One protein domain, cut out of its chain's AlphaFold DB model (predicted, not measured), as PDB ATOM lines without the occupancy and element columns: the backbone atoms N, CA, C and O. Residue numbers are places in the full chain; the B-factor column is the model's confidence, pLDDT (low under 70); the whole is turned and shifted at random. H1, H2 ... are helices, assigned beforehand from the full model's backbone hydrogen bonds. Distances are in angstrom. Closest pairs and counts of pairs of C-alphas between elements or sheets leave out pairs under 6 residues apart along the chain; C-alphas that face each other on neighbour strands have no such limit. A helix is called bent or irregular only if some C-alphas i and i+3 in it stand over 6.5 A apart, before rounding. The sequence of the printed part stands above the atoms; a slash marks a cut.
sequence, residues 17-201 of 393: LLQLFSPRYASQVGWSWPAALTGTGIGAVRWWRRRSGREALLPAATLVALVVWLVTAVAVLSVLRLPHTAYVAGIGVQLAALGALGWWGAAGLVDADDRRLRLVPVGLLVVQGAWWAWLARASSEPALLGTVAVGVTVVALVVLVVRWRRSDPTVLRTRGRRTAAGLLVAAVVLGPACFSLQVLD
ATOM      1  N   LEU A  17     165.778 162.378 161.399       71.31
ATOM      2  CA  LEU A  17     165.161 162.970 160.204       71.31
ATOM      3  C   LEU A  17     164.577 161.899 159.266       71.31
ATOM      4  O   LEU A  17     163.660 162.176 158.493       71.31
ATOM      5  N   LEU A  18     165.084 160.668 159.376       80.56
ATOM      6  CA  LEU A  18     164.648 159.498 158.626       80.56
ATOM      7  C   LEU A  18     163.605 158.657 159.372       80.56
ATOM      8  O   LEU A  18     163.344 157.525 158.967       80.56
ATOM      9  N   GLN A  19     162.988 159.165 160.446       84.69
ATOM     10  CA  GLN A  19     162.029 158.375 161.218       84.69
ATOM     11  C   GLN A  19     160.870 157.868 160.356       84.69
ATOM     12  O   GLN A  19     160.477 156.718 160.516       84.69
ATOM     13  N   LEU A  20     160.391 158.645 159.379       87.19
ATOM     14  CA  LEU A  20     159.319 158.232 158.459       87.19
ATOM     15  C   LEU A  20     159.690 157.033 157.570       87.19
ATOM     16  O   LEU A  20     158.803 156.344 157.074       87.19
ATOM     17  N   PHE A  21     160.986 156.760 157.406       88.06
ATOM     18  CA  PHE A  21     161.509 155.576 156.722       88.06
ATOM     19  C   PHE A  21     161.830 154.435 157.686       88.06
ATOM     20  O   PHE A  21     162.267 153.377 157.250       88.06
ATOM     21  N   SER A  22     161.639 154.622 158.993       86.31
ATOM     22  CA  SER A  22     161.744 153.521 159.944       86.31
ATOM     23  C   SER A  22     160.617 152.513 159.701       86.31
ATOM     24  O   SER A  22     159.515 152.922 159.324       86.31
ATOM     25  N   PRO A  23     160.845 151.213 159.961       83.19
ATOM     26  CA  PRO A  23     159.818 150.188 159.790       83.19
ATOM     27  C   PRO A  23     158.502 150.537 160.493       83.19
ATOM     28  O   PRO A  23     157.447 150.323 159.910       83.19
ATOM     29  N   ARG A  24     158.575 151.188 161.667       82.38
ATOM     30  CA  ARG A  24     157.420 151.610 162.474       82.38
ATOM     31  C   ARG A  24     156.431 152.491 161.716       82.38
ATOM     32  O   ARG A  24     155.231 152.333 161.899       82.38
ATOM     33  N   TYR A  25     156.919 153.442 160.919       88.31
ATOM     34  CA  TYR A  25     156.065 154.405 160.208       88.31
ATOM     35  C   TYR A  25     155.934 154.076 158.722       88.31
ATOM     36  O   TYR A  25     154.872 154.262 158.127       88.31
ATOM     37  N   ALA A  26     156.991 153.542 158.113       89.69
ATOM     38  CA  ALA A  26     156.993 153.202 156.701       89.69
ATOM     39  C   ALA A  26     156.018 152.058 156.378       89.69
ATOM     40  O   ALA A  26     155.408 152.081 155.312       89.69
ATOM     41  N   SER A  27     155.802 151.112 157.302       87.88
ATOM     42  CA  SER A  27     154.804 150.044 157.137       87.88
ATOM     43  C   SER A  27     153.355 150.516 157.283       87.88
ATOM     44  O   SER A  27     152.458 149.705 157.086       87.88
ATOM     45  N   GLN A  28     153.121 151.782 157.649       89.00
ATOM     46  CA  GLN A  28     151.784 152.328 157.920       89.00
ATOM     47  C   GLN A  28     151.223 153.134 156.753       89.00
ATOM     48  O   GLN A  28     150.020 153.170 156.557       89.00
ATOM     49  N   VAL A  29     152.089 153.818 156.003       90.00
ATOM     50  CA  VAL A  29     151.705 154.634 154.832       90.00
ATOM     51  C   VAL A  29     152.794 154.692 153.760       90.00
ATOM     52  O   VAL A  29     152.539 155.056 152.615       90.00
ATOM     53  N   GLY A  30     154.033 154.341 154.113       90.12
ATOM     54  CA  GLY A  30     155.218 154.513 153.276       90.12
ATOM     55  C   GLY A  30     155.395 153.445 152.198       90.12
ATOM     56  O   GLY A  30     156.447 153.390 151.559       90.12
ATOM     57  N   TRP A  31     154.410 152.581 151.960       90.56
ATOM     58  CA  TRP A  31     154.530 151.494 150.987       90.56
ATOM     59  C   TRP A  31     154.802 152.003 149.573       90.56
ATOM     60  O   TRP A  31     155.458 151.309 148.805       90.56
ATOM     61  N   SER A  32     154.326 153.200 149.221       92.00
ATOM     62  CA  SER A  32     154.396 153.770 147.870       92.00
ATOM     63  C   SER A  32     155.510 154.806 147.670       92.00
ATOM     64  O   SER A  32     155.520 155.464 146.632       92.00
ATOM     65  N   TRP A  33     156.474 154.938 148.593       93.75
ATOM     66  CA  TRP A  33     157.580 155.905 148.470       93.75
ATOM     67  C   TRP A  33     158.304 155.869 147.108       93.75
ATOM     68  O   TRP A  33     158.370 156.919 146.460       93.75
ATOM     69  N   PRO A  34     158.805 154.717 146.608       94.12
ATOM     70  CA  PRO A  34     159.506 154.695 145.319       94.12
ATOM     71  C   PRO A  34     158.617 155.103 144.136       94.12
ATOM     72  O   PRO A  34     159.049 155.845 143.246       94.12
ATOM     73  N   ALA A  35     157.356 154.669 144.142       92.81
ATOM     74  CA  ALA A  35     156.376 155.056 143.134       92.81
ATOM     75  C   ALA A  35     156.058 156.557 143.182       92.81
ATOM     76  O   ALA A  35     156.017 157.201 142.135       92.81
ATOM     77  N   ALA A  36     155.889 157.129 144.376       94.75
ATOM     78  CA  ALA A  36     155.610 158.549 144.560       94.75
ATOM     79  C   ALA A  36     156.761 159.423 144.042       94.75
ATOM     80  O   ALA A  36     156.522 160.348 143.267       94.75
ATOM     81  N   LEU A  37     158.008 159.070 144.371       95.75
ATOM     82  CA  LEU A  37     159.200 159.757 143.859       95.75
ATOM     83  C   LEU A  37     159.293 159.680 142.328       95.75
ATOM     84  O   LEU A  37     159.594 160.674 141.662       95.75
ATOM     85  N   THR A  38     158.971 158.518 141.755       94.12
ATOM     86  CA  THR A  38     158.911 158.337 140.297       94.12
ATOM     87  C   THR A  38     157.823 159.212 139.671       94.12
ATOM     88  O   THR A  38     158.059 159.856 138.648       94.12
ATOM     89  N   GLY A  39     156.647 159.296 140.299       93.44
ATOM     90  CA  GLY A  39     155.546 160.159 139.873       93.44
ATOM     91  C   GLY A  39     155.905 161.636 139.890       93.44
ATOM     92  O   GLY A  39     155.656 162.330 138.903       93.44
ATOM     93  N   THR A  40     156.571 162.101 140.948       95.38
ATOM     94  CA  THR A  40     157.105 163.465 141.027       95.38
ATOM     95  C   THR A  40     158.064 163.753 139.871       95.38
ATOM     96  O   THR A  40     157.911 164.768 139.192       95.38
ATOM     97  N   GLY A  41     159.001 162.842 139.584       94.38
ATOM     98  CA  GLY A  41     159.953 162.992 138.478       94.38
ATOM     99  C   GLY A  41     159.279 163.039 137.102       94.38
ATOM    100  O   GLY A  41     159.522 163.959 136.317       94.38
ATOM    101  N   ILE A  42     158.385 162.088 136.811       90.69
ATOM    102  CA  ILE A  42     157.646 162.042 135.537       90.69
ATOM    103  C   ILE A  42     156.770 163.289 135.368       90.69
ATOM    104  O   ILE A  42     156.730 163.875 134.280       90.69
ATOM    105  N   GLY A  43     156.083 163.706 136.432       89.25
ATOM    106  CA  GLY A  43     155.272 164.918 136.456       89.25
ATOM    107  C   GLY A  43     156.099 166.170 136.159       89.25
ATOM    108  O   GLY A  43     155.734 166.945 135.276       89.25
ATOM    109  N   ALA A  44     157.249 166.326 136.821       90.75
ATOM    110  CA  ALA A  44     158.144 167.467 136.637       90.75
ATOM    111  C   ALA A  44     158.695 167.552 135.204       90.75
ATOM    112  O   ALA A  44     158.667 168.621 134.592       90.75
ATOM    113  N   VAL A  45     159.124 166.424 134.623       88.06
ATOM    114  CA  VAL A  45     159.614 166.372 133.233       88.06
ATOM    115  C   VAL A  45     158.509 166.737 132.238       88.06
ATOM    116  O   VAL A  45     158.744 167.489 131.288       88.06
ATOM    117  N   ARG A  46     157.289 166.224 132.441       84.44
ATOM    118  CA  ARG A  46     156.137 166.543 131.582       84.44
ATOM    119  C   ARG A  46     155.746 168.012 131.673       84.44
ATOM    120  O   ARG A  46     155.483 168.617 130.635       84.44
ATOM    121  N   TRP A  47     155.747 168.574 132.878       81.50
ATOM    122  CA  TRP A  47     155.506 169.995 133.100       81.50
ATOM    123  C   TRP A  47     156.554 170.858 132.394       81.50
ATOM    124  O   TRP A  47     156.189 171.739 131.617       81.50
ATOM    125  N   TRP A  48     157.843 170.552 132.576       80.50
ATOM    126  CA  TRP A  48     158.934 171.297 131.944       80.50
ATOM    127  C   TRP A  48     158.805 171.333 130.416       80.50
ATOM    128  O   TRP A  48     158.984 172.379 129.797       80.50
ATOM    129  N   ARG A  49     158.427 170.206 129.802       80.94
ATOM    130  CA  ARG A  49     158.243 170.092 128.347       80.94
ATOM    131  C   ARG A  49     156.984 170.775 127.805       80.94
ATOM    132  O   ARG A  49     156.954 171.092 126.622       80.94
ATOM    133  N   ARG A  50     155.940 170.964 128.620       74.88
ATOM    134  CA  ARG A  50     154.625 171.489 128.191       74.88
ATOM    135  C   ARG A  50     154.297 172.864 128.773       74.88
ATOM    136  O   ARG A  50     153.134 173.256 128.809       74.88
ATOM    137  N   ARG A  51     155.318 173.602 129.213       66.56
ATOM    138  CA  ARG A  51     155.184 174.861 129.960       66.56
ATOM    139  C   ARG A  51     154.374 175.955 129.245       66.56
ATOM    140  O   ARG A  51     153.893 176.863 129.908       66.56
ATOM    141  N   SER A  52     154.223 175.869 127.923       63.12
ATOM    142  CA  SER A  52     153.552 176.859 127.070       63.12
ATOM    143  C   SER A  52     152.049 176.623 126.843       63.12
ATOM    144  O   SER A  52     151.392 177.484 126.263       63.12
ATOM    145  N   GLY A  53     151.472 175.496 127.281       71.38
ATOM    146  CA  GLY A  53     150.049 175.188 127.064       71.38
ATOM    147  C   GLY A  53     149.155 175.577 128.246       71.38
ATOM    148  O   GLY A  53     149.390 175.120 129.361       71.38
ATOM    149  N   ARG A  54     148.076 176.344 128.014       64.62
ATOM    150  CA  ARG A  54     147.076 176.689 129.055       64.62
ATOM    151  C   ARG A  54     146.449 175.453 129.718       64.62
ATOM    152  O   ARG A  54     146.228 175.452 130.923       64.62
ATOM    153  N   GLU A  55     146.254 174.371 128.967       69.25
ATOM    154  CA  GLU A  55     145.730 173.091 129.474       69.25
ATOM    155  C   GLU A  55     146.706 172.348 130.408       69.25
ATOM    156  O   GLU A  55     146.307 171.452 131.149       69.25
ATOM    157  N   ALA A  56     147.990 172.724 130.420       72.75
ATOM    158  CA  ALA A  56     148.987 172.136 131.314       72.75
ATOM    159  C   ALA A  56     148.974 172.759 132.722       72.75
ATOM    160  O   ALA A  56     149.617 172.220 133.624       72.75
ATOM    161  N   LEU A  57     148.245 173.864 132.929       75.94
ATOM    162  CA  LEU A  57     148.264 174.620 134.184       75.94
ATOM    163  C   LEU A  57     147.588 173.872 135.340       75.94
ATOM    164  O   LEU A  57     148.176 173.785 136.414       75.94
ATOM    165  N   LEU A  58     146.406 173.284 135.130       79.12
ATOM    166  CA  LEU A  58     145.674 172.574 136.191       79.12
ATOM    167  C   LEU A  58     146.409 171.299 136.671       79.12
ATOM    168  O   LEU A  58     146.592 171.141 137.884       79.12
ATOM    169  N   PRO A  59     146.918 170.419 135.782       84.00
ATOM    170  CA  PRO A  59     147.729 169.276 136.206       84.00
ATOM    171  C   PRO A  59     149.037 169.692 136.891       84.00
ATOM    172  O   PRO A  59     149.465 169.042 137.844       84.00
ATOM    173  N   ALA A  60     149.669 170.783 136.438       84.56
ATOM    174  CA  ALA A  60     150.890 171.299 137.051       84.56
ATOM    175  C   ALA A  60     150.635 171.872 138.450       84.56
ATOM    176  O   ALA A  60     151.372 171.547 139.376       84.56
ATOM    177  N   ALA A  61     149.574 172.665 138.624       88.31
ATOM    178  CA  ALA A  61     149.176 173.193 139.926       88.31
ATOM    179  C   ALA A  61     148.870 172.059 140.914       88.31
ATOM    180  O   ALA A  61     149.342 172.092 142.047       88.31
ATOM    181  N   THR A  62     148.172 171.014 140.458       91.50
ATOM    182  CA  THR A  62     147.884 169.820 141.270       91.50
ATOM    183  C   THR A  62     149.168 169.103 141.689       91.50
ATOM    184  O   THR A  62     149.341 168.778 142.862       91.50
ATOM    185  N   LEU A  63     150.103 168.889 140.756       93.12
ATOM    186  CA  LEU A  63     151.397 168.275 141.056       93.12
ATOM    187  C   LEU A  63     152.192 169.101 142.075       93.12
ATOM    188  O   LEU A  63     152.699 168.544 143.046       93.12
ATOM    189  N   VAL A  64     152.293 170.417 141.865       93.75
ATOM    190  CA  VAL A  64     153.007 171.326 142.772       93.75
ATOM    191  C   VAL A  64     152.363 171.312 144.155       93.75
ATOM    192  O   VAL A  64     153.079 171.161 145.139       93.75
ATOM    193  N   ALA A  65     151.034 171.388 144.238       95.31
ATOM    194  CA  ALA A  65     150.311 171.329 145.504       95.31
ATOM    195  C   ALA A  65     150.591 170.022 146.257       95.31
ATOM    196  O   ALA A  65     150.955 170.067 147.429       95.31
ATOM    197  N   LEU A  66     150.506 168.865 145.588       96.50
ATOM    198  CA  LEU A  66     150.795 167.563 146.202       96.50
ATOM    199  C   LEU A  66     152.247 167.448 146.678       96.50
ATOM    200  O   LEU A  66     152.492 166.943 147.770       96.50
ATOM    201  N   VAL A  67     153.209 167.921 145.879       96.75
ATOM    202  CA  VAL A  67     154.637 167.869 146.226       96.75
ATOM    203  C   VAL A  67     154.951 168.800 147.393       96.75
ATOM    204  O   VAL A  67     155.575 168.364 148.354       96.75
ATOM    205  N   VAL A  68     154.500 170.055 147.346       97.06
ATOM    206  CA  VAL A  68     154.721 171.028 148.427       97.06
ATOM    207  C   VAL A  68     154.046 170.558 149.711       97.06
ATOM    208  O   VAL A  68     154.666 170.595 150.772       97.06
ATOM    209  N   TRP A  69     152.813 170.055 149.626       97.19
ATOM    210  CA  TRP A  69     152.103 169.504 150.776       97.19
ATOM    211  C   TRP A  69     152.835 168.299 151.377       97.19
ATOM    212  O   TRP A  69     153.067 168.279 152.586       97.19
ATOM    213  N   LEU A  70     153.272 167.338 150.553       96.50
ATOM    214  CA  LEU A  70     154.033 166.176 151.017       96.50
ATOM    215  C   LEU A  70     155.362 166.587 151.658       96.50
ATOM    216  O   LEU A  70     155.664 166.133 152.756       96.50
ATOM    217  N   VAL A  71     156.144 167.451 151.007       95.62
ATOM    218  CA  VAL A  71     157.442 167.918 151.525       95.62
ATOM    219  C   VAL A  71     157.266 168.644 152.856       95.62
ATOM    220  O   VAL A  71     158.021 168.391 153.791       95.62
ATOM    221  N   THR A  72     156.244 169.494 152.966       95.69
ATOM    222  CA  THR A  72     155.945 170.231 154.201       95.69
ATOM    223  C   THR A  72     155.550 169.270 155.321       95.69
ATOM    224  O   THR A  72     156.103 169.341 156.417       95.69
ATOM    225  N   ALA A  73     154.644 168.328 155.043       93.75
ATOM    226  CA  ALA A  73     154.217 167.326 156.012       93.75
ATOM    227  C   ALA A  73     155.380 166.424 156.450       93.75
ATOM    228  O   ALA A  73     155.550 166.199 157.643       93.75
ATOM    229  N   VAL A  74     156.227 165.969 155.522       93.00
ATOM    230  CA  VAL A  74     157.447 165.202 155.824       93.00
ATOM    231  C   VAL A  74     158.395 166.004 156.708       93.00
ATOM    232  O   VAL A  74     158.848 165.484 157.718       93.00
ATOM    233  N   ALA A  75     158.664 167.269 156.375       91.62
ATOM    234  CA  ALA A  75     159.559 168.115 157.159       91.62
ATOM    235  C   ALA A  75     159.048 168.302 158.595       91.62
ATOM    236  O   ALA A  75     159.794 168.085 159.550       91.62
ATOM    237  N   VAL A  76     157.763 168.637 158.755       91.44
ATOM    238  CA  VAL A  76     157.128 168.804 160.068       91.44
ATOM    239  C   VAL A  76     157.140 167.484 160.843       91.44
ATOM    240  O   VAL A  76     157.641 167.425 161.967       91.44
ATOM    241  N   LEU A  77     156.653 166.399 160.236       90.44
ATOM    242  CA  LEU A  77     156.576 165.090 160.879       90.44
ATOM    243  C   LEU A  77     157.955 164.512 161.202       90.44
ATOM    244  O   LEU A  77     158.049 163.759 162.160       90.44
ATOM    245  N   SER A  78     159.021 164.851 160.472       87.75
ATOM    246  CA  SER A  78     160.392 164.410 160.774       87.75
ATOM    247  C   SER A  78     160.995 165.079 162.013       87.75
ATOM    248  O   SER A  78     161.902 164.511 162.621       87.75
ATOM    249  N   VAL A  79     160.508 166.259 162.407       85.69
ATOM    250  CA  VAL A  79     160.990 166.978 163.602       85.69
ATOM    251  C   VAL A  79     160.108 166.688 164.819       85.69
ATOM    252  O   VAL A  79     160.606 166.616 165.946       85.69
ATOM    253  N   LEU A  80     158.808 166.459 164.613       82.25
ATOM    254  CA  LEU A  80     157.874 166.145 165.690       82.25
ATOM    255  C   LEU A  80     158.172 164.797 166.362       82.25
ATOM    256  O   LEU A  80     158.591 163.819 165.737       82.25
ATOM    257  N   ARG A  81     157.881 164.725 167.665       74.62
ATOM    258  CA  ARG A  81     157.754 163.444 168.368       74.62
ATOM    259  C   ARG A  81     156.358 162.909 168.097       74.62
ATOM    260  O   ARG A  81     155.391 163.464 168.607       74.62
ATOM    261  N   LEU A  82     156.266 161.858 167.292       75.31
ATOM    262  CA  LEU A  82     154.995 161.218 166.964       75.31
ATOM    263  C   LEU A  82     154.657 160.203 168.072       75.31
ATOM    264  O   LEU A  82     155.343 159.179 168.166       75.31
ATOM    265  N   PRO A  83     153.666 160.468 168.946       65.69
ATOM    266  CA  PRO A  83     153.279 159.509 169.977       65.69
ATOM    267  C   PRO A  83     152.726 158.227 169.336       65.69
ATOM    268  O   PRO A  83     153.253 157.146 169.589       65.69
ATOM    269  N   HIS A  84     151.775 158.358 168.415       70.94
ATOM    270  CA  HIS A  84     151.105 157.259 167.715       70.94
ATOM    271  C   HIS A  84     151.224 157.383 166.190       70.94
ATOM    272  O   HIS A  84     151.402 158.485 165.651       70.94
ATOM    273  N   THR A  85     151.096 156.259 165.490       82.94
ATOM    274  CA  THR A  85     151.228 156.141 164.031       82.94
ATOM    275  C   THR A  85     150.137 156.887 163.266       82.94
ATOM    276  O   THR A  85     150.358 157.239 162.111       82.94
ATOM    277  N   ALA A  86     149.012 157.237 163.897       83.25
ATOM    278  CA  ALA A  86     147.924 157.984 163.256       83.25
ATOM    279  C   ALA A  86     148.394 159.281 162.566       83.25
ATOM    280  O   ALA A  86     147.870 159.657 161.521       83.25
ATOM    281  N   TYR A  87     149.436 159.942 163.088       86.38
ATOM    282  CA  TYR A  87     149.980 161.158 162.476       86.38
ATOM    283  C   TYR A  87     150.498 160.946 161.052       86.38
ATOM    284  O   TYR A  87     150.418 161.861 160.232       86.38
ATOM    285  N   VAL A  88     151.022 159.757 160.733       90.38
ATOM    286  CA  VAL A  88     151.562 159.504 159.394       90.38
ATOM    287  C   VAL A  88     150.463 159.274 158.356       90.38
ATOM    288  O   VAL A  88     150.724 159.424 157.167       90.38
ATOM    289  N   ALA A  89     149.206 159.061 158.765       89.50
ATOM    290  CA  ALA A  89     148.067 159.067 157.842       89.50
ATOM    291  C   ALA A  89     147.973 160.381 157.042       89.50
ATOM    292  O   ALA A  89     147.572 160.372 155.879       89.50
ATOM    293  N   GLY A  90     148.441 161.498 157.618       90.25
ATOM    294  CA  GLY A  90     148.450 162.813 156.976       90.25
ATOM    295  C   GLY A  90     149.299 162.926 155.701       90.25
ATOM    296  O   GLY A  90     149.128 163.900 154.970       90.25
ATOM    297  N   ILE A  91     150.185 161.959 155.412       94.00
ATOM    298  CA  ILE A  91     150.949 161.890 154.146       94.00
ATOM    299  C   ILE A  91     150.428 160.823 153.166       94.00
ATOM    300  O   ILE A  91     150.943 160.694 152.054       94.00
ATOM    301  N   GLY A  92     149.418 160.041 153.561       92.19
ATOM    302  CA  GLY A  92     148.939 158.896 152.784       92.19
ATOM    303  C   GLY A  92     148.327 159.288 151.437       92.19
ATOM    304  O   GLY A  92     148.634 158.672 150.416       92.19
ATOM    305  N   VAL A  93     147.508 160.345 151.401       93.75
ATOM    306  CA  VAL A  93     146.810 160.797 150.180       93.75
ATOM    307  C   VAL A  93     147.800 161.255 149.108       93.75
ATOM    308  O   VAL A  93     147.677 160.900 147.935       93.75
ATOM    309  N   GLN A  94     148.816 162.009 149.511       95.44
ATOM    310  CA  GLN A  94     149.843 162.552 148.632       95.44
ATOM    311  C   GLN A  94     150.700 161.423 148.059       95.44
ATOM    312  O   GLN A  94     150.946 161.384 146.853       95.44
ATOM    313  N   LEU A  95     151.098 160.470 148.906       94.56
ATOM    314  CA  LEU A  95     151.835 159.282 148.487       94.56
ATOM    315  C   LEU A  95     151.025 158.399 147.532       94.56
ATOM    316  O   LEU A  95     151.576 157.900 146.550       94.56
ATOM    317  N   ALA A  96     149.727 158.219 147.777       92.31
ATOM    318  CA  ALA A  96     148.847 157.459 146.895       92.31
ATOM    319  C   ALA A  96     148.686 158.142 145.526       92.31
ATOM    320  O   ALA A  96     148.876 157.499 144.494       92.31
ATOM    321  N   ALA A  97     148.409 159.449 145.504       93.44
ATOM    322  CA  ALA A  97     148.218 160.211 144.269       93.44
ATOM    323  C   ALA A  97     149.501 160.284 143.421       93.44
ATOM    324  O   ALA A  97     149.480 160.001 142.220       93.44
ATOM    325  N   LEU A  98     150.641 160.607 144.042       94.94
ATOM    326  CA  LEU A  98     151.935 160.632 143.358       94.94
ATOM    327  C   LEU A  98     152.372 159.223 142.943       94.94
ATOM    328  O   LEU A  98     152.905 159.044 141.849       94.94
ATOM    329  N   GLY A  99     152.107 158.214 143.773       92.56
ATOM    330  CA  GLY A  99     152.355 156.813 143.442       92.56
ATOM    331  C   GLY A  99     151.580 156.374 142.203       92.56
ATOM    332  O   GLY A  99     152.167 155.810 141.279       92.56
ATOM    333  N   ALA A 100     150.286 156.697 142.133       90.06
ATOM    334  CA  ALA A 100     149.447 156.429 140.968       90.06
ATOM    335  C   ALA A 100     149.986 157.121 139.706       90.06
ATOM    336  O   ALA A 100     150.072 156.492 138.650       90.06
ATOM    337  N   LEU A 101     150.426 158.380 139.818       90.56
ATOM    338  CA  LEU A 101     151.072 159.101 138.718       90.56
ATOM    339  C   LEU A 101     152.368 158.414 138.257       90.56
ATOM    340  O   LEU A 101     152.607 158.312 137.053       90.56
ATOM    341  N   GLY A 102     153.190 157.934 139.193       90.88
ATOM    342  CA  GLY A 102     154.431 157.214 138.907       90.88
ATOM    343  C   GLY A 102     154.189 155.934 138.125       90.88
ATOM    344  O   GLY A 102     154.809 155.715 137.084       90.88
ATOM    345  N   TRP A 103     153.223 155.133 138.563       88.94
ATOM    346  CA  TRP A 103     152.853 153.897 137.883       88.94
ATOM    347  C   TRP A 103     152.189 154.117 136.533       88.94
ATOM    348  O   TRP A 103     152.557 153.463 135.558       88.94
ATOM    349  N   TRP A 104     151.256 155.066 136.444       86.88
ATOM    350  CA  TRP A 104     150.624 155.428 135.177       86.88
ATOM    351  C   TRP A 104     151.653 155.954 134.169       86.88
ATOM    352  O   TRP A 104     151.660 155.567 132.999       86.88
ATOM    353  N   GLY A 105     152.576 156.794 134.640       88.19
ATOM    354  CA  GLY A 105     153.707 157.278 133.865       88.19
ATOM    355  C   GLY A 105     154.598 156.141 133.366       88.19
ATOM    356  O   GLY A 105     154.845 156.055 132.166       88.19
ATOM    357  N   ALA A 106     155.024 155.246 134.258       88.81
ATOM    358  CA  ALA A 106     155.874 154.103 133.930       88.81
ATOM    359  C   ALA A 106     155.201 153.121 132.956       88.81
ATOM    360  O   ALA A 106     155.837 152.669 132.004       88.81
ATOM    361  N   ALA A 107     153.903 152.849 133.125       86.00
ATOM    362  CA  ALA A 107     153.122 152.018 132.209       86.00
ATOM    363  C   ALA A 107     153.076 152.607 130.789       86.00
ATOM    364  O   ALA A 107     153.138 151.873 129.802       86.00
ATOM    365  N   GLY A 108     153.035 153.939 130.670       84.75
ATOM    366  CA  GLY A 108     153.142 154.637 129.388       84.75
ATOM    367  C   GLY A 108     154.504 154.492 128.696       84.75
ATOM    368  O   GLY A 108     154.584 154.714 127.490       84.75
ATOM    369  N   LEU A 109     155.558 154.105 129.424       87.94
ATOM    370  CA  LEU A 109     156.928 153.970 128.910       87.94
ATOM    371  C   LEU A 109     157.326 152.525 128.569       87.94
ATOM    372  O   LEU A 109     158.412 152.306 128.038       87.94
ATOM    373  N   VAL A 110     156.449 151.546 128.818       84.94
ATOM    374  CA  VAL A 110     156.698 150.116 128.538       84.94
ATOM    375  C   VAL A 110     157.056 149.863 127.070       84.94
ATOM    376  O   VAL A 110     157.941 149.062 126.783       84.94
ATOM    377  N   ASP A 111     156.400 150.576 126.153       82.00
ATOM    378  CA  ASP A 111     156.594 150.437 124.706       82.00
ATOM    379  C   ASP A 111     157.310 151.658 124.086       82.00
ATOM    380  O   ASP A 111     157.219 151.871 122.881       82.00
ATOM    381  N   ALA A 112     157.992 152.493 124.884       84.62
ATOM    382  CA  ALA A 112     158.685 153.685 124.375       84.62
ATOM    383  C   ALA A 112     159.787 153.309 123.370       84.62
ATOM    384  O   ALA A 112     160.482 152.327 123.585       84.62
ATOM    385  N   ASP A 113     160.012 154.062 122.296       83.88
ATOM    386  CA  ASP A 113     161.068 153.711 121.323       83.88
ATOM    387  C   ASP A 113     162.486 153.881 121.899       83.88
ATOM    388  O   ASP A 113     163.397 153.116 121.577       83.88
ATOM    389  N   ASP A 114     162.656 154.825 122.828       87.56
ATOM    390  CA  ASP A 114     163.909 155.037 123.547       87.56
ATOM    391  C   ASP A 114     164.147 153.938 124.599       87.56
ATOM    392  O   ASP A 114     163.385 153.771 125.560       87.56
ATOM    393  N   ARG A 115     165.269 153.223 124.454       85.62
ATOM    394  CA  ARG A 115     165.719 152.188 125.396       85.62
ATOM    395  C   ARG A 115     165.869 152.719 126.822       85.62
ATOM    396  O   ARG A 115     165.591 151.974 127.755       85.62
ATOM    397  N   ARG A 116     166.271 153.981 127.013       89.62
ATOM    398  CA  ARG A 116     166.418 154.590 128.348       89.62
ATOM    399  C   ARG A 116     165.068 154.750 129.040       89.62
ATOM    400  O   ARG A 116     164.959 154.497 130.234       89.62
ATOM    401  N   LEU A 117     164.025 155.103 128.291       88.81
ATOM    402  CA  LEU A 117     162.670 155.239 128.827       88.81
ATOM    403  C   LEU A 117     162.049 153.884 129.186       88.81
ATOM    404  O   LEU A 117     161.342 153.792 130.188       88.81
ATOM    405  N   ARG A 118     162.383 152.817 128.448       87.12
ATOM    406  CA  ARG A 118     161.973 151.441 128.795       87.12
ATOM    407  C   ARG A 118     162.545 150.954 130.127       87.12
ATOM    408  O   ARG A 118     161.956 150.074 130.750       87.12
ATOM    409  N   LEU A 119     163.663 151.522 130.586       90.81
ATOM    410  CA  LEU A 119     164.245 151.174 131.886       90.81
ATOM    411  C   LEU A 119     163.430 151.714 133.066       90.81
ATOM    412  O   LEU A 119     163.553 151.172 134.156       90.81
ATOM    413  N   VAL A 120     162.581 152.730 132.875       91.12
ATOM    414  CA  VAL A 120     161.782 153.326 133.960       91.12
ATOM    415  C   VAL A 120     160.845 152.310 134.631       91.12
ATOM    416  O   VAL A 120     160.957 152.142 135.844       91.12
ATOM    417  N   PRO A 121     159.955 151.588 133.914       89.75
ATOM    418  CA  PRO A 121     159.090 150.587 134.547       89.75
ATOM    419  C   PRO A 121     159.869 149.416 135.164       89.75
ATOM    420  O   PRO A 121     159.472 148.911 136.210       89.75
ATOM    421  N   VAL A 122     160.998 149.016 134.565       91.06
ATOM    422  CA  VAL A 122     161.878 147.967 135.113       91.06
ATOM    423  C   VAL A 122     162.509 148.429 136.426       91.06
ATOM    424  O   VAL A 122     162.423 147.732 137.434       91.06
ATOM    425  N   GLY A 123     163.113 149.618 136.432       92.88
ATOM    426  CA  GLY A 123     163.741 150.209 137.608       92.88
ATOM    427  C   GLY A 123     162.739 150.435 138.734       92.88
ATOM    428  O   GLY A 123     163.022 150.077 139.873       92.88
ATOM    429  N   LEU A 124     161.540 150.936 138.415       92.75
ATOM    430  CA  LEU A 124     160.470 151.102 139.396       92.75
ATOM    431  C   LEU A 124     160.071 149.761 140.024       92.75
ATOM    432  O   LEU A 124     160.027 149.674 141.245       92.75
ATOM    433  N   LEU A 125     159.849 148.705 139.232       91.94
ATOM    434  CA  LEU A 125     159.525 147.372 139.762       91.94
ATOM    435  C   LEU A 125     160.635 146.811 140.659       91.94
ATOM    436  O   LEU A 125     160.340 146.242 141.706       91.94
ATOM    437  N   VAL A 126     161.905 146.989 140.280       93.94
ATOM    438  CA  VAL A 126     163.051 146.526 141.079       93.94
ATOM    439  C   VAL A 126     163.126 147.269 142.410       93.94
ATOM    440  O   VAL A 126     163.190 146.635 143.463       93.94
ATOM    441  N   VAL A 127     163.091 148.604 142.384       94.62
ATOM    442  CA  VAL A 127     163.196 149.423 143.600       94.62
ATOM    443  C   VAL A 127     161.974 149.217 144.492       94.62
ATOM    444  O   VAL A 127     162.124 149.045 145.700       94.62
ATOM    445  N   GLN A 128     160.773 149.168 143.915       92.75
ATOM    446  CA  GLN A 128     159.541 148.922 144.657       92.75
ATOM    447  C   GLN A 128     159.511 147.515 145.270       92.75
ATOM    448  O   GLN A 128     159.181 147.368 146.444       92.75
ATOM    449  N   GLY A 129     159.888 146.482 144.512       92.06
ATOM    450  CA  GLY A 129     159.945 145.110 145.014       92.06
ATOM    451  C   GLY A 129     160.968 144.950 146.137       92.06
ATOM    452  O   GLY A 129     160.681 144.310 147.147       92.06
ATOM    453  N   ALA A 130     162.135 145.592 146.010       94.19
ATOM    454  CA  ALA A 130     163.136 145.638 147.073       94.19
ATOM    455  C   ALA A 130     162.618 146.375 148.320       94.19
ATOM    456  O   ALA A 130     162.837 145.907 149.439       94.19
ATOM    457  N   TRP A 131     161.900 147.487 148.126       93.88
ATOM    458  CA  TRP A 131     161.270 148.258 149.196       93.88
ATOM    459  C   TRP A 131     160.229 147.434 149.960       93.88
ATOM    460  O   TRP A 131     160.299 147.362 151.185       93.88
ATOM    461  N   TRP A 132     159.327 146.734 149.265       92.00
ATOM    462  CA  TRP A 132     158.355 145.842 149.907       92.00
ATOM    463  C   TRP A 132     158.999 144.642 150.579       92.00
ATOM    464  O   TRP A 132     158.650 144.338 151.711       92.00
ATOM    465  N   ALA A 133     159.984 143.999 149.953       92.31
ATOM    466  CA  ALA A 133     160.689 142.887 150.583       92.31
ATOM    467  C   ALA A 133     161.418 143.327 151.864       92.31
ATOM    468  O   ALA A 133     161.496 142.569 152.832       92.31
ATOM    469  N   TRP A 134     161.970 144.544 151.876       92.81
ATOM    470  CA  TRP A 134     162.542 145.137 153.078       92.81
ATOM    471  C   TRP A 134     161.472 145.446 154.127       92.81
ATOM    472  O   TRP A 134     161.649 145.010 155.264       92.81
ATOM    473  N   LEU A 135     160.371 146.110 153.756       90.12
ATOM    474  CA  LEU A 135     159.266 146.413 154.668       90.12
ATOM    475  C   LEU A 135     158.699 145.138 155.292       90.12
ATOM    476  O   LEU A 135     158.710 145.032 156.511       90.12
ATOM    477  N   ALA A 136     158.335 144.143 154.480       88.88
ATOM    478  CA  ALA A 136     157.780 142.870 154.932       88.88
ATOM    479  C   ALA A 136     158.666 142.199 155.993       88.88
ATOM    480  O   ALA A 136     158.197 141.748 157.038       88.88
ATOM    481  N   ARG A 137     159.988 142.194 155.761       88.50
ATOM    482  CA  ARG A 137     160.967 141.661 156.718       88.50
ATOM    483  C   ARG A 137     161.109 142.532 157.964       88.50
ATOM    484  O   ARG A 137     161.212 142.001 159.065       88.50
ATOM    485  N   ALA A 138     161.160 143.851 157.807       85.50
ATOM    486  CA  ALA A 138     161.450 144.776 158.897       85.50
ATOM    487  C   ALA A 138     160.240 145.038 159.813       85.50
ATOM    488  O   ALA A 138     160.423 145.333 160.995       85.50
ATOM    489  N   SER A 139     159.018 144.897 159.296       79.69
ATOM    490  CA  SER A 139     157.762 145.012 160.049       79.69
ATOM    491  C   SER A 139     157.174 143.658 160.462       79.69
ATOM    492  O   SER A 139     156.085 143.621 161.023       79.69
ATOM    493  N   SER A 140     157.881 142.545 160.213       83.06
ATOM    494  CA  SER A 140     157.411 141.182 160.528       83.06
ATOM    495  C   SER A 140     156.032 140.863 159.927       83.06
ATOM    496  O   SER A 140     155.154 140.294 160.585       83.06
ATOM    497  N   GLU A 141     155.828 141.258 158.671       82.75
ATOM    498  CA  GLU A 141     154.613 140.970 157.903       82.75
ATOM    499  C   GLU A 141     154.388 139.448 157.786       82.75
ATOM    500  O   GLU A 141     155.365 138.687 157.758       82.75
ATOM    501  N   PRO A 142     153.131 138.958 157.727       87.44
ATOM    502  CA  PRO A 142     152.882 137.545 157.507       87.44
ATOM    503  C   PRO A 142     153.543 137.052 156.227       87.44
ATOM    504  O   PRO A 142     153.428 137.685 155.178       87.44
ATOM    505  N   ALA A 143     154.175 135.878 156.297       87.69
ATOM    506  CA  ALA A 143     154.896 135.313 155.162       87.69
ATOM    507  C   ALA A 143     154.005 135.199 153.914       87.69
ATOM    508  O   ALA A 143     154.438 135.562 152.825       87.69
ATOM    509  N   LEU A 144     152.744 134.778 154.070       88.25
ATOM    510  CA  LEU A 144     151.789 134.689 152.964       88.25
ATOM    511  C   LEU A 144     151.582 136.046 152.269       88.25
ATOM    512  O   LEU A 144     151.793 136.150 151.066       88.25
ATOM    513  N   LEU A 145     151.245 137.096 153.020       90.19
ATOM    514  CA  LEU A 145     150.986 138.433 152.470       90.19
ATOM    515  C   LEU A 145     152.246 139.033 151.828       90.19
ATOM    516  O   LEU A 145     152.211 139.468 150.674       90.19
ATOM    517  N   GLY A 146     153.391 138.923 152.510       88.75
ATOM    518  CA  GLY A 146     154.675 139.371 151.976       88.75
ATOM    519  C   GLY A 146     155.078 138.628 150.695       88.75
ATOM    520  O   GLY A 146     155.549 139.248 149.738       88.75
ATOM    521  N   THR A 147     154.863 137.306 150.628       90.31
ATOM    522  CA  THR A 147     155.146 136.517 149.413       90.31
ATOM    523  C   THR A 147     154.215 136.860 148.259       90.31
ATOM    524  O   THR A 147     154.692 136.924 147.128       90.31
ATOM    525  N   VAL A 148     152.933 137.145 148.508       90.69
ATOM    526  CA  VAL A 148     151.996 137.588 147.464       90.69
ATOM    527  C   VAL A 148     152.427 138.947 146.900       90.69
ATOM    528  O   VAL A 148     152.596 139.078 145.686       90.69
ATOM    529  N   ALA A 149     152.685 139.936 147.761       87.56
ATOM    530  CA  ALA A 149     153.093 141.281 147.347       87.56
ATOM    531  C   ALA A 149     154.410 141.284 146.543       87.56
ATOM    532  O   ALA A 149     154.493 141.833 145.437       87.56
ATOM    533  N   VAL A 150     155.453 140.635 147.072       90.25
ATOM    534  CA  VAL A 150     156.762 140.558 146.404       90.25
ATOM    535  C   VAL A 150     156.692 139.654 145.172       90.25
ATOM    536  O   VAL A 150     157.221 140.011 144.118       90.25
ATOM    537  N   GLY A 151     156.003 138.515 145.267       90.56
ATOM    538  CA  GLY A 151     155.874 137.534 144.193       90.56
ATOM    539  C   GLY A 151     155.231 138.116 142.939       90.56
ATOM    540  O   GLY A 151     155.778 137.959 141.848       90.56
ATOM    541  N   VAL A 152     154.138 138.876 143.072       89.38
ATOM    542  CA  VAL A 152     153.500 139.517 141.908       89.38
ATOM    543  C   VAL A 152     154.398 140.585 141.283       89.38
ATOM    544  O   VAL A 152     154.452 140.702 140.056       89.38
ATOM    545  N   THR A 153     155.182 141.303 142.089       89.75
ATOM    546  CA  THR A 153     156.165 142.271 141.580       89.75
ATOM    547  C   THR A 153     157.261 141.583 140.762       89.75
ATOM    548  O   THR A 153     157.618 142.051 139.679       89.75
ATOM    549  N   VAL A 154     157.761 140.437 141.236       91.06
ATOM    550  CA  VAL A 154     158.746 139.618 140.513       91.06
ATOM    551  C   VAL A 154     158.153 139.071 139.214       91.06
ATOM    552  O   VAL A 154     158.800 139.152 138.171       91.06
ATOM    553  N   VAL A 155     156.912 138.576 139.234       90.31
ATOM    554  CA  VAL A 155     156.221 138.101 138.022       90.31
ATOM    555  C   VAL A 155     156.069 139.229 137.000       90.31
ATOM    556  O   VAL A 155     156.414 139.043 135.832       90.31
ATOM    557  N   ALA A 156     155.625 140.415 137.425       89.12
ATOM    558  CA  ALA A 156     155.509 141.582 136.551       89.12
ATOM    559  C   ALA A 156     156.866 141.972 135.936       89.12
ATOM    560  O   ALA A 156     156.945 142.240 134.734       89.12
ATOM    561  N   LEU A 157     157.944 141.933 136.729       90.94
ATOM    562  CA  LEU A 157     159.308 142.195 136.267       90.94
ATOM    563  C   LEU A 157     159.765 141.172 135.219       90.94
ATOM    564  O   LEU A 157     160.260 141.561 134.160       90.94
ATOM    565  N   VAL A 158     159.569 139.876 135.474       90.50
ATOM    566  CA  VAL A 158     159.937 138.803 134.537       90.50
ATOM    567  C   VAL A 158     159.171 138.945 133.225       90.50
ATOM    568  O   VAL A 158     159.782 138.905 132.157       90.50
ATOM    569  N   VAL A 159     157.856 139.173 133.279       87.44
ATOM    570  CA  VAL A 159     157.027 139.370 132.079       87.44
ATOM    571  C   VAL A 159     157.515 140.569 131.266       87.44
ATOM    572  O   VAL A 159     157.645 140.468 130.043       87.44
ATOM    573  N   LEU A 160     157.843 141.682 131.928       86.94
ATOM    574  CA  LEU A 160     158.340 142.887 131.268       86.94
ATOM    575  C   LEU A 160     159.703 142.652 130.592       86.94
ATOM    576  O   LEU A 160     159.887 143.022 129.430       86.94
ATOM    577  N   VAL A 161     160.636 141.982 131.273       87.56
ATOM    578  CA  VAL A 161     161.967 141.658 130.729       87.56
ATOM    579  C   VAL A 161     161.873 140.666 129.567       87.56
ATOM    580  O   VAL A 161     162.515 140.866 128.534       87.56
ATOM    581  N   VAL A 162     161.050 139.619 129.686       86.19
ATOM    582  CA  VAL A 162     160.827 138.637 128.611       86.19
ATOM    583  C   VAL A 162     160.203 139.305 127.390       86.19
ATOM    584  O   VAL A 162     160.656 139.069 126.269       86.19
ATOM    585  N   ARG A 163     159.208 140.180 127.586       81.81
ATOM    586  CA  ARG A 163     158.605 140.963 126.500       81.81
ATOM    587  C   ARG A 163     159.646 141.820 125.788       81.81
ATOM    588  O   ARG A 163     159.672 141.843 124.559       81.81
ATOM    589  N   TRP A 164     160.514 142.492 126.540       81.25
ATOM    590  CA  TRP A 164     161.553 143.328 125.947       81.25
ATOM    591  C   TRP A 164     162.541 142.506 125.108       81.25
ATOM    592  O   TRP A 164     162.897 142.921 124.007       81.25
ATOM    593  N   ARG A 165     162.914 141.303 125.567       81.88
ATOM    594  CA  ARG A 165     163.791 140.388 124.813       81.88
ATOM    595  C   ARG A 165     163.138 139.798 123.561       81.88
ATOM    596  O   ARG A 165     163.838 139.533 122.595       81.88
ATOM    597  N   ARG A 166     161.818 139.583 123.579       77.69
ATOM    598  CA  ARG A 166     161.042 138.961 122.489       77.69
ATOM    599  C   ARG A 166     160.368 139.960 121.547       77.69
ATOM    600  O   ARG A 166     159.438 139.583 120.842       77.69
ATOM    601  N   SER A 167     160.748 141.234 121.584       60.53
ATOM    602  CA  SER A 167     160.092 142.277 120.792       60.53
ATOM    603  C   SER A 167     160.388 142.123 119.294       60.53
ATOM    604  O   SER A 167     161.245 142.816 118.756       60.53
ATOM    605  N   ASP A 168     159.653 141.218 118.648       55.16
ATOM    606  CA  ASP A 168     159.504 141.101 117.199       55.16
ATOM    607  C   ASP A 168     158.415 142.097 116.727       55.16
ATOM    608  O   ASP A 168     157.383 142.224 117.406       55.16
ATOM    609  N   PRO A 169     158.596 142.860 115.631       53.97
ATOM    610  CA  PRO A 169     157.861 144.114 115.439       53.97
ATOM    611  C   PRO A 169     156.361 144.005 115.111       53.97
ATOM    612  O   PRO A 169     155.660 145.014 115.223       53.97
ATOM    613  N   THR A 170     155.831 142.847 114.697       53.09
ATOM    614  CA  THR A 170     154.671 142.867 113.780       53.09
ATOM    615  C   THR A 170     153.318 142.334 114.274       53.09
ATOM    616  O   THR A 170     152.325 142.757 113.694       53.09
ATOM    617  N   VAL A 171     153.173 141.496 115.321       48.50
ATOM    618  CA  VAL A 171     151.865 140.786 115.505       48.50
ATOM    619  C   VAL A 171     151.229 140.807 116.918       48.50
ATOM    620  O   VAL A 171     150.033 140.563 117.049       48.50
ATOM    621  N   LEU A 172     151.925 141.192 118.002       51.12
ATOM    622  CA  LEU A 172     151.396 141.041 119.386       51.12
ATOM    623  C   LEU A 172     151.369 142.325 120.250       51.12
ATOM    624  O   LEU A 172     151.452 142.271 121.483       51.12
ATOM    625  N   ARG A 173     151.236 143.513 119.640       60.78
ATOM    626  CA  ARG A 173     151.328 144.799 120.373       60.78
ATOM    627  C   ARG A 173     150.171 145.064 121.344       60.78
ATOM    628  O   ARG A 173     150.425 145.533 122.449       60.78
ATOM    629  N   THR A 174     148.921 144.757 120.994       61.09
ATOM    630  CA  THR A 174     147.740 145.196 121.773       61.09
ATOM    631  C   THR A 174     147.410 144.297 122.970       61.09
ATOM    632  O   THR A 174     147.242 144.803 124.082       61.09
ATOM    633  N   ARG A 175     147.371 142.966 122.795       64.38
ATOM    634  CA  ARG A 175     147.128 142.008 123.899       64.38
ATOM    635  C   ARG A 175     148.264 141.999 124.929       64.38
ATOM    636  O   ARG A 175     147.999 141.979 126.131       64.38
ATOM    637  N   GLY A 176     149.515 142.087 124.472       66.12
ATOM    638  CA  GLY A 176     150.691 142.151 125.347       66.12
ATOM    639  C   GLY A 176     150.780 143.444 126.167       66.12
ATOM    640  O   GLY A 176     151.244 143.431 127.302       66.12
ATOM    641  N   ARG A 177     150.274 144.562 125.630       69.69
ATOM    642  CA  ARG A 177     150.244 145.845 126.344       69.69
ATOM    643  C   ARG A 177     149.195 145.870 127.454       69.69
ATOM    644  O   ARG A 177     149.483 146.361 128.540       69.69
ATOM    645  N   ARG A 178     147.999 145.315 127.218       73.69
ATOM    646  CA  ARG A 178     146.945 145.223 128.250       73.69
ATOM    647  C   ARG A 178     147.350 144.314 129.409       73.69
ATOM    648  O   ARG A 178     147.108 144.660 130.556       73.69
ATOM    649  N   THR A 179     147.997 143.190 129.114       73.56
ATOM    650  CA  THR A 179     148.499 142.258 130.138       73.56
ATOM    651  C   THR A 179     149.657 142.855 130.936       73.56
ATOM    652  O   THR A 179     149.621 142.805 132.161       73.56
ATOM    653  N   ALA A 180     150.626 143.506 130.283       70.88
ATOM    654  CA  ALA A 180     151.698 144.223 130.978       70.88
ATOM    655  C   ALA A 180     151.161 145.370 131.852       70.88
ATOM    656  O   ALA A 180     151.581 145.520 132.995       70.88
ATOM    657  N   ALA A 181     150.193 146.144 131.349       72.25
ATOM    658  CA  ALA A 181     149.537 147.193 132.124       72.25
ATOM    659  C   ALA A 181     148.749 146.624 133.315       72.25
ATOM    660  O   ALA A 181     148.867 147.144 134.418       72.25
ATOM    661  N   GLY A 182     147.999 145.533 133.119       76.31
ATOM    662  CA  GLY A 182     147.261 144.857 134.188       76.31
ATOM    663  C   GLY A 182     148.174 144.294 135.278       76.31
ATOM    664  O   GLY A 182     147.889 144.468 136.456       76.31
ATOM    665  N   LEU A 183     149.310 143.695 134.903       76.19
ATOM    666  CA  LEU A 183     150.311 143.205 135.856       76.19
ATOM    667  C   LEU A 183     151.016 144.338 136.602       76.19
ATOM    668  O   LEU A 183     151.276 144.203 137.792       76.19
ATOM    669  N   LEU A 184     151.294 145.461 135.933       75.56
ATOM    670  CA  LEU A 184     151.820 146.653 136.596       75.56
ATOM    671  C   LEU A 184     150.814 147.193 137.613       75.56
ATOM    672  O   LEU A 184     151.201 147.413 138.750       75.56
ATOM    673  N   VAL A 185     149.534 147.328 137.238       78.44
ATOM    674  CA  VAL A 185     148.441 147.739 138.143       78.44
ATOM    675  C   VAL A 185     148.311 146.787 139.332       78.44
ATOM    676  O   VAL A 185     148.246 147.241 140.472       78.44
ATOM    677  N   ALA A 186     148.319 145.476 139.087       79.62
ATOM    678  CA  ALA A 186     148.273 144.478 140.149       79.62
ATOM    679  C   ALA A 186     149.476 144.619 141.089       79.62
ATOM    680  O   ALA A 186     149.288 144.645 142.303       79.62
ATOM    681  N   ALA A 187     150.685 144.798 140.541       75.31
ATOM    682  CA  ALA A 187     151.870 145.062 141.343       75.31
ATOM    683  C   ALA A 187     151.657 146.305 142.218       75.31
ATOM    684  O   ALA A 187     151.845 146.189 143.419       75.31
ATOM    685  N   VAL A 188     151.161 147.430 141.678       75.06
ATOM    686  CA  VAL A 188     150.897 148.678 142.435       75.06
ATOM    687  C   VAL A 188     150.036 148.466 143.671       75.06
ATOM    688  O   VAL A 188     150.345 149.005 144.732       75.06
ATOM    689  N   VAL A 189     148.916 147.767 143.498       82.94
ATOM    690  CA  VAL A 189     147.836 147.730 144.489       82.94
ATOM    691  C   VAL A 189     148.067 146.624 145.509       82.94
ATOM    692  O   VAL A 189     147.745 146.808 146.680       82.94
ATOM    693  N   LEU A 190     148.654 145.497 145.096       85.00
ATOM    694  CA  LEU A 190     148.777 144.327 145.962       85.00
ATOM    695  C   LEU A 190     149.689 144.554 147.158       85.00
ATOM    696  O   LEU A 190     149.376 144.036 148.221       85.00
ATOM    697  N   GLY A 191     150.765 145.335 147.024       82.94
ATOM    698  CA  GLY A 191     151.608 145.693 148.166       82.94
ATOM    699  C   GLY A 191     150.803 146.395 149.267       82.94
ATOM    700  O   GLY A 191     150.603 145.805 150.327       82.94
ATOM    701  N   PRO A 192     150.274 147.609 149.022       87.19
ATOM    702  CA  PRO A 192     149.410 148.310 149.972       87.19
ATOM    703  C   PRO A 192     148.227 147.465 150.461       87.19
ATOM    704  O   PRO A 192     147.943 147.468 151.651       87.19
ATOM    705  N   ALA A 193     147.577 146.696 149.581       90.44
ATOM    706  CA  ALA A 193     146.474 145.821 149.975       90.44
ATOM    707  C   ALA A 193     146.918 144.729 150.961       90.44
ATOM    708  O   ALA A 193     146.242 144.516 151.959       90.44
ATOM    709  N   CYS A 194     148.058 144.071 150.732       90.69
ATOM    710  CA  CYS A 194     148.611 143.065 151.644       90.69
ATOM    711  C   CYS A 194     148.949 143.668 153.011       90.69
ATOM    712  O   CYS A 194     148.605 143.081 154.035       90.69
ATOM    713  N   PHE A 195     149.526 144.875 153.042       88.25
ATOM    714  CA  PHE A 195     149.743 145.586 154.301       88.25
ATOM    715  C   PHE A 195     148.427 145.896 155.017       88.25
ATOM    716  O   PHE A 195     148.321 145.611 156.207       88.25
ATOM    717  N   SER A 196     147.416 146.395 154.304       88.75
ATOM    718  CA  SER A 196     146.098 146.684 154.878       88.75
ATOM    719  C   SER A 196     145.379 145.436 155.387       88.75
ATOM    720  O   SER A 196     144.723 145.502 156.416       88.75
ATOM    721  N   LEU A 197     145.516 144.289 154.715       90.88
ATOM    722  CA  LEU A 197     144.858 143.034 155.101       90.88
ATOM    723  C   LEU A 197     145.359 142.463 156.434       90.88
ATOM    724  O   LEU A 197     144.693 141.601 157.003       90.88
ATOM    725  N   GLN A 198     146.492 142.939 156.960       86.69
ATOM    726  CA  GLN A 198     146.984 142.505 158.270       86.69
ATOM    727  C   GLN A 198     146.006 142.822 159.408       86.69
ATOM    728  O   GLN A 198     145.997 142.078 160.379       86.69
ATOM    729  N   VAL A 199     145.159 143.851 159.273       83.56
ATOM    730  CA  VAL A 199     144.143 144.203 160.290       83.56
ATOM    731  C   VAL A 199     143.052 143.147 160.456       83.56
ATOM    732  O   VAL A 199     142.275 143.217 161.395       83.56
ATOM    733  N   LEU A 200     142.958 142.179 159.541       83.88
ATOM    734  CA  LEU A 200     142.022 141.068 159.692       83.88
ATOM    735  C   LEU A 200     142.464 140.080 160.782       83.88
ATOM    736  O   LEU A 200     141.675 139.231 161.179       83.88
ATOM    737  N   ASP A 201     143.711 140.162 161.241       77.25
ATOM    738  CA  ASP A 201     144.244 139.388 162.357       77.25
ATOM    739  C   ASP A 201     144.262 140.270 163.612       77.25
ATOM    740  O   ASP A 201     145.009 141.243 163.657       77.25
TER     741      ASP A 201
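Overview. This is residues 17 to 201 of the 393 residues of the protein "4-amino-4-deoxy-L-arabinose transferase" of Curtobacterium sp. HSID17257 (UniProt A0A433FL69). What shape is this? It is a flat bundle, helices packed in one group, of H1b, H2, H3, H4, H5, H6a and H6b: H3 and H4 run through the middle, H2 lies along one edge, H5 and H6 lie toward the other, and H1b crosses H3. What is it made of? The 185 printed residues include six named helices, H1 to H6 in chain order, and no named strand: all helix. How large is it? It is compact, with a radius of gyration of the C-alphas of 17.6 A and spans of 58 by 47 by 24 A.

Arrangement. Where does the first helix go? H1, residues 23 to 49, assigned as one helix by its hydrogen bonds, is bent, with C-alphas 31 and 34 8.2 A apart, into H1a, 23 to 31, and H1b, 34 to 49. Both touch H3, residues 85 to 108; the closest C-alphas are Val 29 and Gly 92, 5.5 A, for H1a, and Gly 39 and Gly 102, 3.3 A, for H1b. What follows? H2, residues 54 to 79, forms a hairpin with H3, and H4, residues 115 to 138, one with H5, residues 143 to 165, at a shallow tilt of 14 degrees. And the last helix? H6, residues 173 to 200, likewise assigned as one, is bent, with C-alphas 188 and 191 6.5 A apart; H5 touches both arms, H6a, 173 to 188, and H6b, 191 to 200. Are the backbones regular? Every O i to N i+4 pair is within hydrogen-bond range in H1b, H5 and H6a, but 2 of 5 in H1a, with 1 of 6 O i to N i+3 pairs, 20 of 22 in H2, 14 of 20 in H3, 17 of 20 in H4 and 3 of 6 in H6b.

Along the chain. Where are the anchors? H1a begins at C-alpha 23 (159.818, 150.188, 159.790); H6b ends at C-alpha 200 (142.022, 141.068, 159.692). Which is long? H2 measures 38.5 A.

Size, cuts and confidence. Is it unbroken? The printed part has no cut, and no link is long. Where is confidence low? Residues 51 to 52, 54 to 55, 83 and 167 to 177 are under 70.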